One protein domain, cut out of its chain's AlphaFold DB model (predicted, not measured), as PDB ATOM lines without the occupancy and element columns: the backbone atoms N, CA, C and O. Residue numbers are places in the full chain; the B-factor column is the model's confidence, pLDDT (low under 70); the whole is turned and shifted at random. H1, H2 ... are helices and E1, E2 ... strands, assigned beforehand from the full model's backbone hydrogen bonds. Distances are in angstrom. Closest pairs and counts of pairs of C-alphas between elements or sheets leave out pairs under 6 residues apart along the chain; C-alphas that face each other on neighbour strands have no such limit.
ATOM      1  N   ASN A   2      19.891  33.713 -52.613       78.81
ATOM      2  CA  ASN A   2      19.966  32.309 -52.162       78.81
ATOM      3  C   ASN A   2      20.249  32.151 -50.650       78.81
ATOM      4  O   ASN A   2      19.638  31.308 -50.006       78.81
ATOM      5  N   ASN A   3      21.067  33.025 -50.047       87.00
ATOM      6  CA  ASN A   3      21.299  33.021 -48.591       87.00
ATOM      7  C   ASN A   3      20.016  33.254 -47.772       87.00
ATOM      8  O   ASN A   3      19.888  32.705 -46.683       87.00
ATOM      9  N   ILE A   4      19.055  34.029 -48.295       92.69
ATOM     10  CA  ILE A   4      17.762  34.257 -47.632       92.69
ATOM     11  C   ILE A   4      16.935  32.971 -47.652       92.69
ATOM     12  O   ILE A   4      16.410  32.583 -46.618       92.69
ATOM     13  N   LEU A   5      16.876  32.276 -48.793       91.94
ATOM     14  CA  LEU A   5      16.166  30.999 -48.900       91.94
ATOM     15  C   LEU A   5      16.788  29.926 -47.998       91.94
ATOM     16  O   LEU A   5      16.063  29.255 -47.274       91.94
ATOM     17  N   ILE A   6      18.120  29.815 -47.949       90.44
ATOM     18  CA  ILE A   6      18.808  28.915 -47.006       90.44
ATOM     19  C   ILE A   6      18.517  29.289 -45.551       90.44
ATOM     20  O   ILE A   6      18.252  28.414 -44.727       90.44
ATOM     21  N   SER A   7      18.540  30.581 -45.223       91.31
ATOM     22  CA  SER A   7      18.192  31.029 -43.879       91.31
ATOM     23  C   SER A   7      16.741  30.693 -43.534       91.31
ATOM     24  O   SER A   7      16.502  30.235 -42.424       91.31
ATOM     25  N   ALA A   8      15.805  30.846 -44.474       91.31
ATOM     26  CA  ALA A   8      14.404  30.486 -44.283       91.31
ATOM     27  C   ALA A   8      14.237  28.976 -44.069       91.31
ATOM     28  O   ALA A   8      13.561  28.571 -43.129       91.31
ATOM     29  N   ILE A   9      14.928  28.147 -44.863       88.50
ATOM     30  CA  ILE A   9      14.991  26.688 -44.673       88.50
ATOM     31  C   ILE A   9      15.451  26.356 -43.253       88.50
ATOM     32  O   ILE A   9      14.846  25.525 -42.583       88.50
ATOM     33  N   ASN A  10      16.507  27.012 -42.771       87.94
ATOM     34  CA  ASN A  10      17.021  26.783 -41.423       87.94
ATOM     35  C   ASN A  10      16.051  27.244 -40.330       87.94
ATOM     36  O   ASN A  10      15.893  26.535 -39.338       87.94
ATOM     37  N   THR A  11      15.390  28.390 -40.510       89.19
ATOM     38  CA  THR A  11      14.368  28.897 -39.583       89.19
ATOM     39  C   THR A  11      13.190  27.926 -39.489       89.19
ATOM     40  O   THR A  11      12.821  27.525 -38.390       89.19
ATOM     41  N   ILE A  12      12.679  27.452 -40.625       85.94
ATOM     42  CA  ILE A  12      11.632  26.423 -40.698       85.94
ATOM     43  C   ILE A  12      12.080  25.155 -39.964       85.94
ATOM     44  O   ILE A  12      11.393  24.671 -39.066       85.94
ATOM     45  N   ARG A  13      13.269  24.637 -40.288       82.44
ATOM     46  CA  ARG A  13      13.835  23.443 -39.641       82.44
ATOM     47  C   ARG A  13      13.905  23.579 -38.126       82.44
ATOM     48  O   ARG A  13      13.583  22.632 -37.412       82.44
ATOM     49  N   GLN A  14      14.287  24.754 -37.637       83.06
ATOM     50  CA  GLN A  14      14.317  25.045 -36.211       83.06
ATOM     51  C   GLN A  14      12.909  25.039 -35.598       83.06
ATOM     52  O   GLN A  14      12.726  24.441 -34.538       83.06
ATOM     53  N   SER A  15      11.915  25.641 -36.261       80.56
ATOM     54  CA  SER A  15      10.522  25.674 -35.789       80.56
ATOM     55  C   SER A  15       9.910  24.277 -35.645       80.56
ATOM     56  O   SER A  15       9.157  24.037 -34.705       80.56
ATOM     57  N   PHE A  16      10.256  23.351 -36.543       77.31
ATOM     58  CA  PHE A  16       9.724  21.984 -36.544       77.31
ATOM     59  C   PHE A  16      10.669  20.954 -35.895       77.31
ATOM     60  O   PHE A  16      10.315  19.792 -35.776       77.31
ATOM     61  N   SER A  17      11.849  21.360 -35.403       72.62
ATOM     62  CA  SER A  17      12.885  20.457 -34.852       72.62
ATOM     63  C   SER A  17      13.359  19.374 -35.838       72.62
ATOM     64  O   SER A  17      13.601  18.224 -35.468       72.62
ATOM     65  N   HIS A  18      13.499  19.742 -37.112       68.69
ATOM     66  CA  HIS A  18      13.730  18.832 -38.232       68.69
ATOM     67  C   HIS A  18      15.139  18.974 -38.843       68.69
ATOM     68  O   HIS A  18      15.500  20.012 -39.394       68.69
ATOM     69  N   GLY A  19      15.911  17.882 -38.855       63.31
ATOM     70  CA  GLY A  19      17.060  17.688 -39.752       63.31
ATOM     71  C   GLY A  19      18.324  18.525 -39.522       63.31
ATOM     72  O   GLY A  19      18.539  19.128 -38.477       63.31
ATOM     73  N   SER A  20      19.218  18.500 -40.517       67.69
ATOM     74  CA  SER A  20      20.500  19.228 -40.510       67.69
ATOM     75  C   SER A  20      20.371  20.622 -41.127       67.69
ATOM     76  O   SER A  20      19.674  20.792 -42.122       67.69
ATOM     77  N   TYR A  21      21.060  21.619 -40.581       73.38
ATOM     78  CA  TYR A  21      21.032  22.982 -41.118       73.38
ATOM     79  C   TYR A  21      21.846  23.099 -42.413       73.38
ATOM     80  O   TYR A  21      22.928  22.522 -42.529       73.38
ATOM     81  N   ALA A  22      21.333  23.854 -43.382       74.38
ATOM     82  CA  ALA A  22      22.036  24.183 -44.613       74.38
ATOM     83  C   ALA A  22      22.998  25.364 -44.388       74.38
ATOM     84  O   ALA A  22      22.672  26.317 -43.681       74.38
ATOM     85  N   ASN A  23      24.194  25.316 -44.978       76.38
ATOM     86  CA  ASN A  23      25.197  26.366 -44.821       76.38
ATOM     87  C   ASN A  23      25.125  27.358 -45.990       76.38
ATOM     88  O   ASN A  23      25.250  26.972 -47.149       76.38
ATOM     89  N   ALA A  24      24.954  28.647 -45.683       72.44
ATOM     90  CA  ALA A  24      24.891  29.708 -46.692       72.44
ATOM     91  C   ALA A  24      26.229  29.932 -47.431       72.44
ATOM     92  O   ALA A  24      26.250  30.587 -48.469       72.44
ATOM     93  N   SER A  25      27.335  29.389 -46.914       75.44
ATOM     94  CA  SER A  25      28.671  29.484 -47.519       75.44
ATOM     95  C   SER A  25      29.009  28.330 -48.472       75.44
ATOM     96  O   SER A  25      30.130  28.275 -48.979       75.44
ATOM     97  N   ASP A  26      28.089  27.389 -48.699       74.31
ATOM     98  CA  ASP A  26      28.325  26.265 -49.608       74.31
ATOM     99  C   ASP A  26      28.423  26.745 -51.066       74.31
ATOM    100  O   ASP A  26      27.641  27.572 -51.525       74.31
ATOM    101  N   ALA A  27      29.362  26.186 -51.834       72.50
ATOM    102  CA  ALA A  27      29.585  26.583 -53.229       72.50
ATOM    103  C   ALA A  27      28.401  26.255 -54.171       72.50
ATOM    104  O   ALA A  27      28.278  26.874 -55.225       72.50
ATOM    105  N   ASN A  28      27.511  25.333 -53.776       81.44
ATOM    106  CA  ASN A  28      26.392  24.831 -54.588       81.44
ATOM    107  C   ASN A  28      25.026  25.108 -53.929       81.44
ATOM    108  O   ASN A  28      24.250  24.192 -53.654       81.44
ATOM    109  N   LEU A  29      24.729  26.378 -53.647       81.12
ATOM    110  CA  LEU A  29      23.504  26.790 -52.945       81.12
ATOM    111  C   LEU A  29      22.205  26.305 -53.609       81.12
ATOM    112  O   LEU A  29      21.305  25.845 -52.915       81.12
ATOM    113  N   GLU A  30      22.102  26.379 -54.937       85.62
ATOM    114  CA  GLU A  30      20.893  25.948 -55.659       85.62
ATOM    115  C   GLU A  30      20.674  24.439 -55.543       85.62
ATOM    116  O   GLU A  30      19.568  23.971 -55.278       85.62
ATOM    117  N   GLU A  31      21.757  23.666 -55.663       83.50
ATOM    118  CA  GLU A  31      21.728  22.220 -55.469       83.50
ATOM    119  C   GLU A  31      21.275  21.873 -54.048       83.50
ATOM    120  O   GLU A  31      20.508  20.935 -53.866       83.50
ATOM    121  N   LYS A  32      21.680  22.653 -53.039       81.00
ATOM    122  CA  LYS A  32      21.239  22.469 -51.650       81.00
ATOM    123  C   LYS A  32      19.760  22.775 -51.446       81.00
ATOM    124  O   LYS A  32      19.101  22.032 -50.722       81.00
ATOM    125  N   ILE A  33      19.236  23.827 -52.076       85.62
ATOM    126  CA  ILE A  33      17.802  24.150 -52.027       85.62
ATOM    127  C   ILE A  33      16.996  23.025 -52.686       85.62
ATOM    128  O   ILE A  33      16.031  22.542 -52.101       85.62
ATOM    129  N   ASN A  34      17.441  22.522 -53.838       85.56
ATOM    130  CA  ASN A  34      16.802  21.375 -54.486       85.56
ATOM    131  C   ASN A  34      16.925  20.093 -53.645       85.56
ATOM    132  O   ASN A  34      15.940  19.400 -53.425       85.56
ATOM    133  N   GLN A  35      18.104  19.790 -53.094       80.81
ATOM    134  CA  GLN A  35      18.287  18.657 -52.177       80.81
ATOM    135  C   GLN A  35      17.367  18.757 -50.958       80.81
ATOM    136  O   GLN A  35      16.917  17.730 -50.466       80.81
ATOM    137  N   TYR A  36      17.090  19.969 -50.473       80.88
ATOM    138  CA  TYR A  36      16.111  20.188 -49.420       80.88
ATOM    139  C   TYR A  36      14.693  19.833 -49.871       80.88
ATOM    140  O   TYR A  36      14.058  19.044 -49.185       80.88
ATOM    141  N   LEU A  37      14.221  20.361 -51.002       82.81
ATOM    142  CA  LEU A  37      12.857  20.109 -51.494       82.81
ATOM    143  C   LEU A  37      12.605  18.642 -51.877       82.81
ATOM    144  O   LEU A  37      11.468  18.176 -51.877       82.81
ATOM    145  N   HIS A  38      13.669  17.917 -52.219       79.50
ATOM    146  CA  HIS A  38      13.621  16.520 -52.640       79.50
ATOM    147  C   HIS A  38      14.175  15.542 -51.589       79.50
ATOM    148  O   HIS A  38      14.398  14.370 -51.911       79.50
ATOM    149  N   ALA A  39      14.424  15.988 -50.351       69.94
ATOM    150  CA  ALA A  39      14.847  15.088 -49.284       69.94
ATOM    151  C   ALA A  39      13.740  14.065 -48.957       69.94
ATOM    152  O   ALA A  39      12.580  14.194 -49.352       69.94
ATOM    153  N   ALA A  40      14.134  12.957 -48.322       57.09
ATOM    154  CA  ALA A  40      13.204  11.896 -47.957       57.09
ATOM    155  C   ALA A  40      12.416  12.267 -46.681       57.09
ATOM    156  O   ALA A  40      13.058  12.699 -45.714       57.09
ATOM    157  N   PRO A  41      11.099  11.950 -46.600       56.25
ATOM    158  CA  PRO A  41      10.128  12.495 -45.629       56.25
ATOM    159  C   PRO A  41      10.468  12.380 -44.141       56.25
ATOM    160  O   PRO A  41       9.797  12.970 -43.303       56.25
ATOM    161  N   ALA A  42      11.485  11.602 -43.784       46.53
ATOM    162  CA  ALA A  42      11.911  11.397 -42.408       46.53
ATOM    163  C   ALA A  42      12.642  12.607 -41.808       46.53
ATOM    164  O   ALA A  42      12.955  12.591 -40.618       46.53
ATOM    165  N   ILE A  43      12.976  13.615 -42.621       45.41
ATOM    166  CA  ILE A  43      13.829  14.712 -42.178       45.41
ATOM    167  C   ILE A  43      13.222  16.093 -42.435       45.41
ATOM    168  O   ILE A  43      13.601  16.965 -41.666       45.41
ATOM    169  N   ASN A  44      12.327  16.344 -43.414       53.41
ATOM    170  CA  ASN A  44      11.795  17.709 -43.640       53.41
ATOM    171  C   ASN A  44      10.532  17.918 -44.525       53.41
ATOM    172  O   ASN A  44      10.104  19.061 -44.680       53.41
ATOM    173  N   ASP A  45       9.918  16.907 -45.132       61.59
ATOM    174  CA  ASP A  45       9.381  17.136 -46.493       61.59
ATOM    175  C   ASP A  45       7.879  17.328 -46.623       61.59
ATOM    176  O   ASP A  45       7.231  16.677 -47.442       61.59
ATOM    177  N   TYR A  46       7.321  18.262 -45.861       72.50
ATOM    178  CA  TYR A  46       6.052  18.841 -46.295       72.50
ATOM    179  C   TYR A  46       6.285  20.019 -47.215       72.50
ATOM    180  O   TYR A  46       5.449  20.253 -48.066       72.50
ATOM    181  N   VAL A  47       7.420  20.716 -47.124       81.81
ATOM    182  CA  VAL A  47       7.722  21.809 -48.049       81.81
ATOM    183  C   VAL A  47       7.969  21.264 -49.451       81.81
ATOM    184  O   VAL A  47       8.891  20.487 -49.673       81.81
ATOM    185  N   VAL A  48       7.154  21.713 -50.398       87.50
ATOM    186  CA  VAL A  48       7.248  21.372 -51.824       87.50
ATOM    187  C   VAL A  48       7.654  22.563 -52.681       87.50
ATOM    188  O   VAL A  48       7.944  22.384 -53.860       87.50
ATOM    189  N   GLY A  49       7.709  23.763 -52.101       90.69
ATOM    190  CA  GLY A  49       8.104  24.957 -52.828       90.69
ATOM    191  C   GLY A  49       8.601  26.087 -51.939       90.69
ATOM    192  O   GLY A  49       8.155  26.251 -50.800       90.69
ATOM    193  N   LEU A  50       9.523  26.870 -52.484       93.62
ATOM    194  CA  LEU A  50      10.083  28.076 -51.893       93.62
ATOM    195  C   LEU A  50      10.176  29.170 -52.952       93.62
ATOM    196  O   LEU A  50      10.933  29.055 -53.918       93.62
ATOM    197  N   ASP A  51       9.472  30.266 -52.707       96.31
ATOM    198  CA  ASP A  51       9.459  31.432 -53.577       96.31
ATOM    199  C   ASP A  51       9.970  32.658 -52.815       96.31
ATOM    200  O   ASP A  51       9.566  32.913 -51.681       96.31
ATOM    201  N   LEU A  52      10.872  33.430 -53.422       97.19
ATOM    202  CA  LEU A  52      11.373  34.689 -52.874       97.19
ATOM    203  C   LEU A  52      10.785  35.858 -53.656       97.19
ATOM    204  O   LEU A  52      10.985  35.961 -54.862       97.19
ATOM    205  N   TYR A  53      10.178  36.800 -52.951       97.56
ATOM    206  CA  TYR A  53       9.597  38.016 -53.504       97.56
ATOM    207  C   TYR A  53      10.252  39.260 -52.917       97.56
ATOM    208  O   TYR A  53      10.867  39.243 -51.843       97.56
ATOM    209  N   GLU A  54      10.059  40.368 -53.620       96.00
ATOM    210  CA  GLU A  54      10.151  41.704 -53.048       96.00
ATOM    211  C   GLU A  54       8.744  42.278 -52.942       96.00
ATOM    212  O   GLU A  54       8.081  42.492 -53.950       96.00
ATOM    213  N   TYR A  55       8.274  42.471 -51.716       93.12
ATOM    214  CA  TYR A  55       6.916  42.896 -51.408       93.12
ATOM    215  C   TYR A  55       6.980  44.079 -50.445       93.12
ATOM    216  O   TYR A  55       7.596  43.978 -49.385       93.12
ATOM    217  N   ASP A  56       6.379  45.205 -50.836       90.62
ATOM    218  CA  ASP A  56       6.367  46.449 -50.051       90.62
ATOM    219  C   ASP A  56       7.774  46.899 -49.588       90.62
ATOM    220  O   ASP A  56       8.016  47.252 -48.435       90.62
ATOM    221  N   GLY A  57       8.762  46.791 -50.487       89.31
ATOM    222  CA  GLY A  57      10.162  47.147 -50.211       89.31
ATOM    223  C   GLY A  57      10.901  46.201 -49.253       89.31
ATOM    224  O   GLY A  57      12.030  46.495 -48.852       89.31
ATOM    225  N   LYS A  58      10.299  45.066 -48.876       92.31
ATOM    226  CA  LYS A  58      10.903  44.027 -48.031       92.31
ATOM    227  C   LYS A  58      11.015  42.698 -48.772       92.31
ATOM    228  O   LYS A  58      10.311  42.440 -49.745       92.31
ATOM    229  N   LYS A  59      11.905  41.823 -48.299       96.50
ATOM    230  CA  LYS A  59      11.998  40.449 -48.808       96.50
ATOM    231  C   LYS A  59      10.941  39.572 -48.136       96.50
ATOM    232  O   LYS A  59      10.767  39.620 -46.919       96.50
ATOM    233  N   LEU A  60      10.252  38.770 -48.936       97.56
ATOM    234  CA  LEU A  60       9.234  37.829 -48.481       97.56
ATOM    235  C   LEU A  60       9.543  36.452 -49.060       97.56
ATOM    236  O   LEU A  60       9.671  36.312 -50.270       97.56
ATOM    237  N   VAL A  61       9.660  35.448 -48.202       97.12
ATOM    238  CA  VAL A  61       9.737  34.042 -48.593       97.12
ATOM    239  C   VAL A  61       8.353  33.434 -48.426       97.12
ATOM    240  O   VAL A  61       7.772  33.524 -47.345       97.12
ATOM    241  N   VAL A  62       7.825  32.815 -49.475       96.75
ATOM    242  CA  VAL A  62       6.593  32.029 -49.405       96.75
ATOM    243  C   VAL A  62       6.946  30.557 -49.491       96.75
ATOM    244  O   VAL A  62       7.713  30.135 -50.356       96.75
ATOM    245  N   VAL A  63       6.391  29.789 -48.565       92.81
ATOM    246  CA  VAL A  63       6.622  28.359 -48.425       92.81
ATOM    247  C   VAL A  63       5.354  27.624 -48.827       92.81
ATOM    248  O   VAL A  63       4.291  27.815 -48.227       92.81
ATOM    249  N   SER A  64       5.472  26.773 -49.839       90.50
ATOM    250  CA  SER A  64       4.417  25.846 -50.244       90.50
ATOM    251  C   SER A  64       4.637  24.516 -49.546       90.50
ATOM    252  O   SER A  64       5.762  24.017 -49.547       90.50
ATOM    253  N   TYR A  65       3.583  23.927 -48.980       84.75
ATOM    254  CA  TYR A  65       3.652  22.601 -48.371       84.75
ATOM    255  C   TYR A  65       2.565  21.654 -48.905       84.75
ATOM    256  O   TYR A  65       1.501  22.097 -49.333       84.75
ATOM    257  N   ASP A  66       2.847  20.351 -48.908       81.75
ATOM    258  CA  ASP A  66       1.936  19.292 -49.333       81.75
ATOM    259  C   ASP A  66       0.883  19.027 -48.252       81.75
ATOM    260  O   ASP A  66       1.122  18.315 -47.276       81.75
ATOM    261  N   GLU A  67      -0.308  19.595 -48.438       74.50
ATOM    262  CA  GLU A  67      -1.451  19.381 -47.544       74.50
ATOM    263  C   GLU A  67      -1.967  17.934 -47.549       74.50
ATOM    264  O   GLU A  67      -2.676  17.535 -46.626       74.50
ATOM    265  N   SER A  68      -1.640  17.153 -48.584       73.50
ATOM    266  CA  SER A  68      -2.057  15.754 -48.712       73.50
ATOM    267  C   SER A  68      -1.122  14.782 -47.994       73.50
ATOM    268  O   SER A  68      -1.468  13.610 -47.811       73.50
ATOM    269  N   ALA A  69       0.046  15.257 -47.557       71.69
ATOM    270  CA  ALA A  69       0.950  14.469 -46.745       71.69
ATOM    271  C   ALA A  69       0.290  14.117 -45.400       71.69
ATOM    272  O   ALA A  69      -0.530  14.863 -44.866       71.69
ATOM    273  N   ASN A  70       0.643  12.961 -44.831       66.50
ATOM    274  CA  ASN A  70       0.082  12.469 -43.566       66.50
ATOM    275  C   ASN A  70       0.686  13.210 -42.351       66.50
ATOM    276  O   ASN A  70       1.300  12.596 -41.476       66.50
ATOM    277  N   ILE A  71       0.558  14.538 -42.351       70.19
ATOM    278  CA  ILE A  71       1.028  15.461 -41.320       70.19
ATOM    279  C   ILE A  71       0.154  15.288 -40.076       70.19
ATOM    280  O   ILE A  71      -1.067  15.133 -40.172       70.19
ATOM    281  N   SER A  72       0.755  15.330 -38.886       73.06
ATOM    282  CA  SER A  72      -0.041  15.367 -37.661       73.06
ATOM    283  C   SER A  72      -0.888  16.649 -37.610       73.06
ATOM    284  O   SER A  72      -0.440  17.717 -38.013       73.06
ATOM    285  N   VAL A  73      -2.110  16.576 -37.070       73.62
ATOM    286  CA  VAL A  73      -3.047  17.723 -37.054       73.62
ATOM    287  C   VAL A  73      -2.417  18.997 -36.467       73.62
ATOM    288  O   VAL A  73      -2.650  20.093 -36.972       73.62
ATOM    289  N   GLY A  74      -1.595  18.859 -35.419       75.12
ATOM    290  CA  GLY A  74      -0.900  19.990 -34.798       75.12
ATOM    291  C   GLY A  74       0.137  20.642 -35.718       75.12
ATOM    292  O   GLY A  74       0.196  21.867 -35.805       75.12
ATOM    293  N   GLU A  75       0.913  19.844 -36.448       77.25
ATOM    294  CA  GLU A  75       1.885  20.352 -37.422       77.25
ATOM    295  C   GLU A  75       1.200  20.975 -38.642       77.25
ATOM    296  O   GLU A  75       1.660  22.009 -39.121       77.25
ATOM    297  N   THR A  76       0.072  20.427 -39.112       78.56
ATOM    298  CA  THR A  76      -0.722  21.043 -40.192       78.56
ATOM    299  C   THR A  76      -1.170  22.450 -39.811       78.56
ATOM    300  O   THR A  76      -1.043  23.376 -40.610       78.56
ATOM    301  N   MET A  77      -1.661  22.638 -38.581       81.56
ATOM    302  CA  MET A  77      -2.062  23.962 -38.095       81.56
ATOM    303  C   MET A  77      -0.876  24.927 -38.019       81.56
ATOM    304  O   MET A  77      -1.015  26.089 -38.399       81.56
ATOM    305  N   MET A  78       0.290  24.450 -37.568       83.50
ATOM    306  CA  MET A  78       1.516  25.256 -37.540       83.50
ATOM    307  C   MET A  78       1.945  25.689 -38.945       83.50
ATOM    308  O   MET A  78       2.302  26.848 -39.134       83.50
ATOM    309  N   TRP A  79       1.863  24.798 -39.936       86.44
ATOM    310  CA  TRP A  79       2.147  25.122 -41.336       86.44
ATOM    311  C   TRP A  79       1.168  26.137 -41.913       86.44
ATOM    312  O   TRP A  79       1.582  27.138 -42.496       86.44
ATOM    313  N   GLN A  80      -0.130  25.921 -41.708       87.00
ATOM    314  CA  GLN A  80      -1.160  26.848 -42.168       87.00
ATOM    315  C   GLN A  80      -0.938  28.246 -41.603       87.00
ATOM    316  O   GLN A  80      -1.025  29.212 -42.348       87.00
ATOM    317  N   MET A  81      -0.596  28.367 -40.323       87.94
ATOM    318  CA  MET A  81      -0.405  29.658 -39.655       87.94
ATOM    319  C   MET A  81       1.044  30.161 -39.683       87.94
ATOM    320  O   MET A  81       1.362  31.090 -38.943       87.94
ATOM    321  N   TYR A  82       1.922  29.566 -40.499       89.56
ATOM    322  CA  TYR A  82       3.340  29.910 -40.484       89.56
ATOM    323  C   TYR A  82       3.565  31.353 -40.942       89.56
ATOM    324  O   TYR A  82       3.270  31.719 -42.086       89.56
ATOM    325  N   ASP A  83       4.086  32.155 -40.022       93.75
ATOM    326  CA  ASP A  83       4.365  33.571 -40.185       93.75
ATOM    327  C   ASP A  83       5.518  33.956 -39.261       93.75
ATOM    328  O   ASP A  83       5.344  34.091 -38.051       93.75
ATOM    329  N   GLU A  84       6.711  34.087 -39.833       93.25
ATOM    330  CA  GLU A  84       7.941  34.306 -39.076       93.25
ATOM    331  C   GLU A  84       8.736  35.458 -39.688       93.25
ATOM    332  O   GLU A  84       8.801  35.610 -40.909       93.25
ATOM    333  N   THR A  85       9.370  36.283 -38.856       94.25
ATOM    334  CA  THR A  85      10.270  37.347 -39.330       94.25
ATOM    335  C   THR A  85      11.695  37.015 -38.936       94.25
ATOM    336  O   THR A  85      11.988  36.745 -37.777       94.25
ATOM    337  N   SER A  86      12.606  37.077 -39.899       94.00
ATOM    338  CA  SER A  86      13.998  36.692 -39.712       94.00
ATOM    339  C   SER A  86      14.944  37.702 -40.362       94.00
ATOM    340  O   SER A  86      14.536  38.655 -41.036       94.00
ATOM    341  N   ARG A  87      16.240  37.541 -40.098       92.62
ATOM    342  CA  ARG A  87      17.286  38.438 -40.586       92.62
ATOM    343  C   ARG A  87      18.556  37.663 -40.894       92.62
ATOM    344  O   ARG A  87      19.018  36.878 -40.074       92.62
ATOM    345  N   ILE A  88      19.157  37.956 -42.042       91.19
ATOM    346  CA  ILE A  88      20.487  37.465 -42.415       91.19
ATOM    347  C   ILE A  88      21.293  38.603 -43.035       91.19
ATOM    348  O   ILE A  88      20.759  39.373 -43.830       91.19
ATOM    349  N   ASP A  89      22.552  38.756 -42.625       87.88
ATOM    350  CA  ASP A  89      23.473  39.788 -43.131       87.88
ATOM    351  C   ASP A  89      22.882  41.214 -43.131       87.88
ATOM    352  O   ASP A  89      23.103  42.011 -44.040       87.88
ATOM    353  N   GLY A  90      22.082  41.539 -42.108       87.56
ATOM    354  CA  GLY A  90      21.414  42.841 -41.972       87.56
ATOM    355  C   GLY A  90      20.146  43.020 -42.816       87.56
ATOM    356  O   GLY A  90      19.456  44.023 -42.645       87.56
ATOM    357  N   VAL A  91      19.792  42.055 -43.665       90.81
ATOM    358  CA  VAL A  91      18.566  42.063 -44.474       90.81
ATOM    359  C   VAL A  91      17.440  41.372 -43.711       90.81
ATOM    360  O   VAL A  91      17.521  40.182 -43.408       90.81
ATOM    361  N   GLU A  92      16.388  42.124 -43.393       94.00
ATOM    362  CA  GLU A  92      15.150  41.597 -42.811       94.00
ATOM    363  C   GLU A  92      14.269  40.970 -43.894       94.00
ATOM    364  O   GLU A  92      14.120  41.522 -44.989       94.00
ATOM    365  N   TYR A  93      13.674  39.825 -43.578       95.69
ATOM    366  CA  TYR A  93      12.716  39.152 -44.441       95.69
ATOM    367  C   TYR A  93      11.641  38.443 -43.617       95.69
ATOM    368  O   TYR A  93      11.869  38.056 -42.470       95.69
ATOM    369  N   ARG A  94      10.461  38.272 -44.208       96.56
ATOM    370  CA  ARG A  94       9.345  37.522 -43.619       96.56
ATOM    371  C   ARG A  94       9.199  36.179 -44.321       96.56
ATOM    372  O   ARG A  94       9.498  36.086 -45.507       96.56
ATOM    373  N   ILE A  95       8.740  35.163 -43.611       95.50
ATOM    374  CA  ILE A  95       8.410  33.842 -44.136       95.50
ATOM    375  C   ILE A  95       6.914  33.635 -43.925       95.50
ATOM    376  O   ILE A  95       6.439  33.776 -42.803       95.50
ATOM    377  N   LEU A  96       6.182  33.310 -44.986       96.00
ATOM    378  CA  LEU A  96       4.754  33.002 -44.942       96.00
ATOM    379  C   LEU A  96       4.474  31.650 -45.585       96.00
ATOM    380  O   LEU A  96       5.112  31.285 -46.568       96.00
ATOM    381  N   SER A  97       3.470  30.936 -45.091       93.62
ATOM    382  CA  SER A  97       2.875  29.839 -45.856       93.62
ATOM    383  C   SER A  97       2.009  30.368 -47.007       93.62
ATOM    384  O   SER A  97       1.452  31.470 -46.935       93.62
ATOM    385  N   THR A  98       1.825  29.568 -48.059       92.81
ATOM    386  CA  THR A  98       0.846  29.865 -49.125       92.81
ATOM    387  C   THR A  98      -0.572  30.069 -48.582       92.81
ATOM    388  O   THR A  98      -1.311  30.924 -49.076       92.81
ATOM    389  N   TYR A  99      -0.941  29.354 -47.515       92.25
ATOM    390  CA  TYR A  99      -2.204  29.566 -46.811       92.25
ATOM    391  C   TYR A  99      -2.303  30.984 -46.228       92.25
ATOM    392  O   TYR A  99      -3.315  31.660 -46.437       92.25
ATOM    393  N   MET A 100      -1.262  31.472 -45.541       94.75
ATOM    394  CA  MET A 100      -1.247  32.828 -44.978       94.75
ATOM    395  C   MET A 100      -1.280  33.906 -46.055       94.75
ATOM    396  O   MET A 100      -1.986  34.898 -45.886       94.75
ATOM    397  N   VAL A 101      -0.591  33.701 -47.181       95.50
ATOM    398  CA  VAL A 101      -0.679  34.594 -48.349       95.50
ATOM    399  C   VAL A 101      -2.136  34.750 -48.796       95.50
ATOM    400  O   VAL A 101      -2.624  35.875 -48.919       95.50
ATOM    401  N   GLY A 102      -2.862  33.636 -48.956       94.12
ATOM    402  CA  GLY A 102      -4.276  33.652 -49.335       94.12
ATOM    403  C   GLY A 102      -5.185  34.269 -48.267       94.12
ATOM    404  O   GLY A 102      -6.083  35.047 -48.588       94.12
ATOM    405  N   LYS A 103      -4.944  33.978 -46.982       94.19
ATOM    406  CA  LYS A 103      -5.719  34.553 -45.868       94.19
ATOM    407  C   LYS A 103      -5.548  36.057 -45.725       94.19
ATOM    408  O   LYS A 103      -6.523  36.739 -45.421       94.19
ATOM    409  N   LEU A 104      -4.336  36.552 -45.942       94.50
ATOM    410  CA  LEU A 104      -4.012  37.975 -45.898       94.50
ATOM    411  C   LEU A 104      -4.357  38.702 -47.206       94.50
ATOM    412  O   LEU A 104      -4.223  39.920 -47.252       94.50
ATOM    413  N   GLN A 105      -4.813  37.975 -48.236       95.12
ATOM    414  CA  GLN A 105      -5.140  38.513 -49.561       95.12
ATOM    415  C   GLN A 105      -3.967  39.292 -50.173       95.12
ATOM    416  O   GLN A 105      -4.148  40.369 -50.737       95.12
ATOM    417  N   LEU A 106      -2.748  38.763 -50.024       95.12
ATOM    418  CA  LEU A 106      -1.560  39.416 -50.566       95.12
ATOM    419  C   LEU A 106      -1.499  39.210 -52.080       95.12
ATOM    420  O   LEU A 106      -1.483  38.077 -52.562       95.12
ATOM    421  N   GLU A 107      -1.401  40.310 -52.819       94.25
ATOM    422  CA  GLU A 107      -1.098  40.288 -54.247       94.25
ATOM    423  C   GLU A 107       0.420  40.266 -54.429       94.25
ATOM    424  O   GLU A 107       1.104  41.283 -54.299       94.25
ATOM    425  N   LEU A 108       0.962  39.074 -54.666       95.38
ATOM    426  CA  LEU A 108       2.400  38.895 -54.826       95.38
ATOM    427  C   LEU A 108       2.836  39.264 -56.253       95.38
ATOM    428  O   LEU A 108       2.167  38.872 -57.213       95.38
ATOM    429  N   PRO A 109       3.956  39.992 -56.416       94.94
ATOM    430  CA  PRO A 109       4.539  40.245 -57.727       94.94
ATOM    431  C   PRO A 109       5.191  38.973 -58.287       94.94
ATOM    432  O   PRO A 109       5.114  37.893 -57.702       94.94
ATOM    433  N   GLU A 110       5.876  39.101 -59.421       95.75
ATOM    434  CA  GLU A 110       6.711  38.019 -59.937       95.75
ATOM    435  C   GLU A 110       7.799  37.632 -58.921       95.75
ATOM    436  O   GLU A 110       8.425  38.488 -58.284       95.75
ATOM    437  N   ALA A 111       8.005  36.326 -58.753       96.06
ATOM    438  CA  ALA A 111       9.020  35.808 -57.851       96.06
ATOM    439  C   ALA A 111      10.423  36.141 -58.381       96.06
ATOM    440  O   ALA A 111      10.738  35.923 -59.548       96.06
ATOM    441  N   LEU A 112      11.296  36.623 -57.497       95.81
ATOM    442  CA  LEU A 112      12.716  36.830 -57.784       95.81
ATOM    443  C   LEU A 112      13.456  35.501 -57.952       95.81
ATOM    444  O   LEU A 112      14.410  35.414 -58.720       95.81
ATOM    445  N   LEU A 113      13.055  34.495 -57.173       94.62
ATOM    446  CA  LEU A 113      13.551  33.123 -57.222       94.62
ATOM    447  C   LEU A 113      12.407  32.180 -56.872       94.62
ATOM    448  O   LEU A 113      11.592  32.509 -56.014       94.62
ATOM    449  N   SER A 114      12.390  31.007 -57.495       94.50
ATOM    450  CA  SER A 114      11.333  30.015 -57.329       94.50
ATOM    451  C   SER A 114      11.929  28.615 -57.447       94.50
ATOM    452  O   SER A 114      12.598  28.314 -58.438       94.50
ATOM    453  N   TYR A 115      11.731  27.781 -56.425       92.25
ATOM    454  CA  TYR A 115      12.183  26.389 -56.381       92.25
ATOM    455  C   TYR A 115      11.022  25.501 -55.956       92.25
ATOM    456  O   TYR A 115      10.420  25.758 -54.918       92.25
ATOM    457  N   HIS A 116      10.732  24.457 -56.730       89.50
ATOM    458  CA  HIS A 116       9.597  23.559 -56.505       89.50
ATOM    459  C   HIS A 116       9.978  22.112 -56.820       89.50
ATOM    460  O   HIS A 116      10.863  21.877 -57.646       89.50
ATOM    461  N   ARG A 117       9.313  21.170 -56.148       83.31
ATOM    462  CA  ARG A 117       9.452  19.723 -56.346       83.31
ATOM    463  C   ARG A 117       8.537  19.177 -57.444       83.31
ATOM    464  O   ARG A 117       7.387  19.649 -57.551       83.31
TER     465      ARG A 117
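This is residues 2 to 117 of the 117 residues of an uncharacterized protein of Weissella confusa (UniProt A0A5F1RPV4). What is the shape? A twisted sheet of five strands curls round H1, with H2 beside H1 on the same face, short H4 on the opposite face and H3 beside the strands. What builds it? There are 116 printed residues with four named helices and five named strands, in the order H1 H2 E1 E2 H3 E3 E4 H4 E5; the mixed sheet runs E3 E4 E2 E1 E5, and the class is mixed, helices and strands. It is compact, with a radius of gyration of the C-alphas of 13.4 A and spans of 37 by 36 by 22 A.

Where does it begin? H1, residues 2 to 16, spans 21.3 A from C-alpha 2 at (19.966, 32.309, -52.162); H2 is residues 29 to 37. What follows? E1, residues 47 to 55, spans 21.4 A, and E2, residues 58 to 65, 22.6 A. Then come H3, 73 to 80, E3, 83 to 88, E4, 91 to 97, H4, 98 to 103, and E5, 113 to 116, ending at C-alpha 116 (9.597, 23.559, -56.505).

How do the strands pair? Hairpins E3 and E4 (N 86 to O 93, 2.8 A) and E1 and E2 (N 53 to O 60, 2.8 A) are antiparallel, as are E1 and E5 (N 50 to O 115, 2.8 A); E4 and E2 are parallel (N 61 to O 94, 2.8 A). E4, H4 and E5 form a split strand-helix-strand unit, two strands running the same way with E2 and E1 between them, its crossover right-handed. Where are the helices? H1 touches H2 with residues 2 to 6 alone, closest C-alphas Asn 2 and Leu 29, 6.6 A, at a shallow tilt of 31 degrees, the same way. H3 and H4 only just touch, with 3 pairs of C-alphas within 8 A, closest Gln 80 and Tyr 99, 5.5 A. In H1, H2, H3 and H4 every O i to N i+4 pair is within hydrogen-bond range.

How large is it? The two C-alphas farthest apart, of Ala 27 and Val 73, are 37.5 A apart. Is anything cut or unsure? The printed part has no cut, H1 to H2 is a long link, and residues 18 to 20, 39 to 45 and 70 have pLDDT under 70.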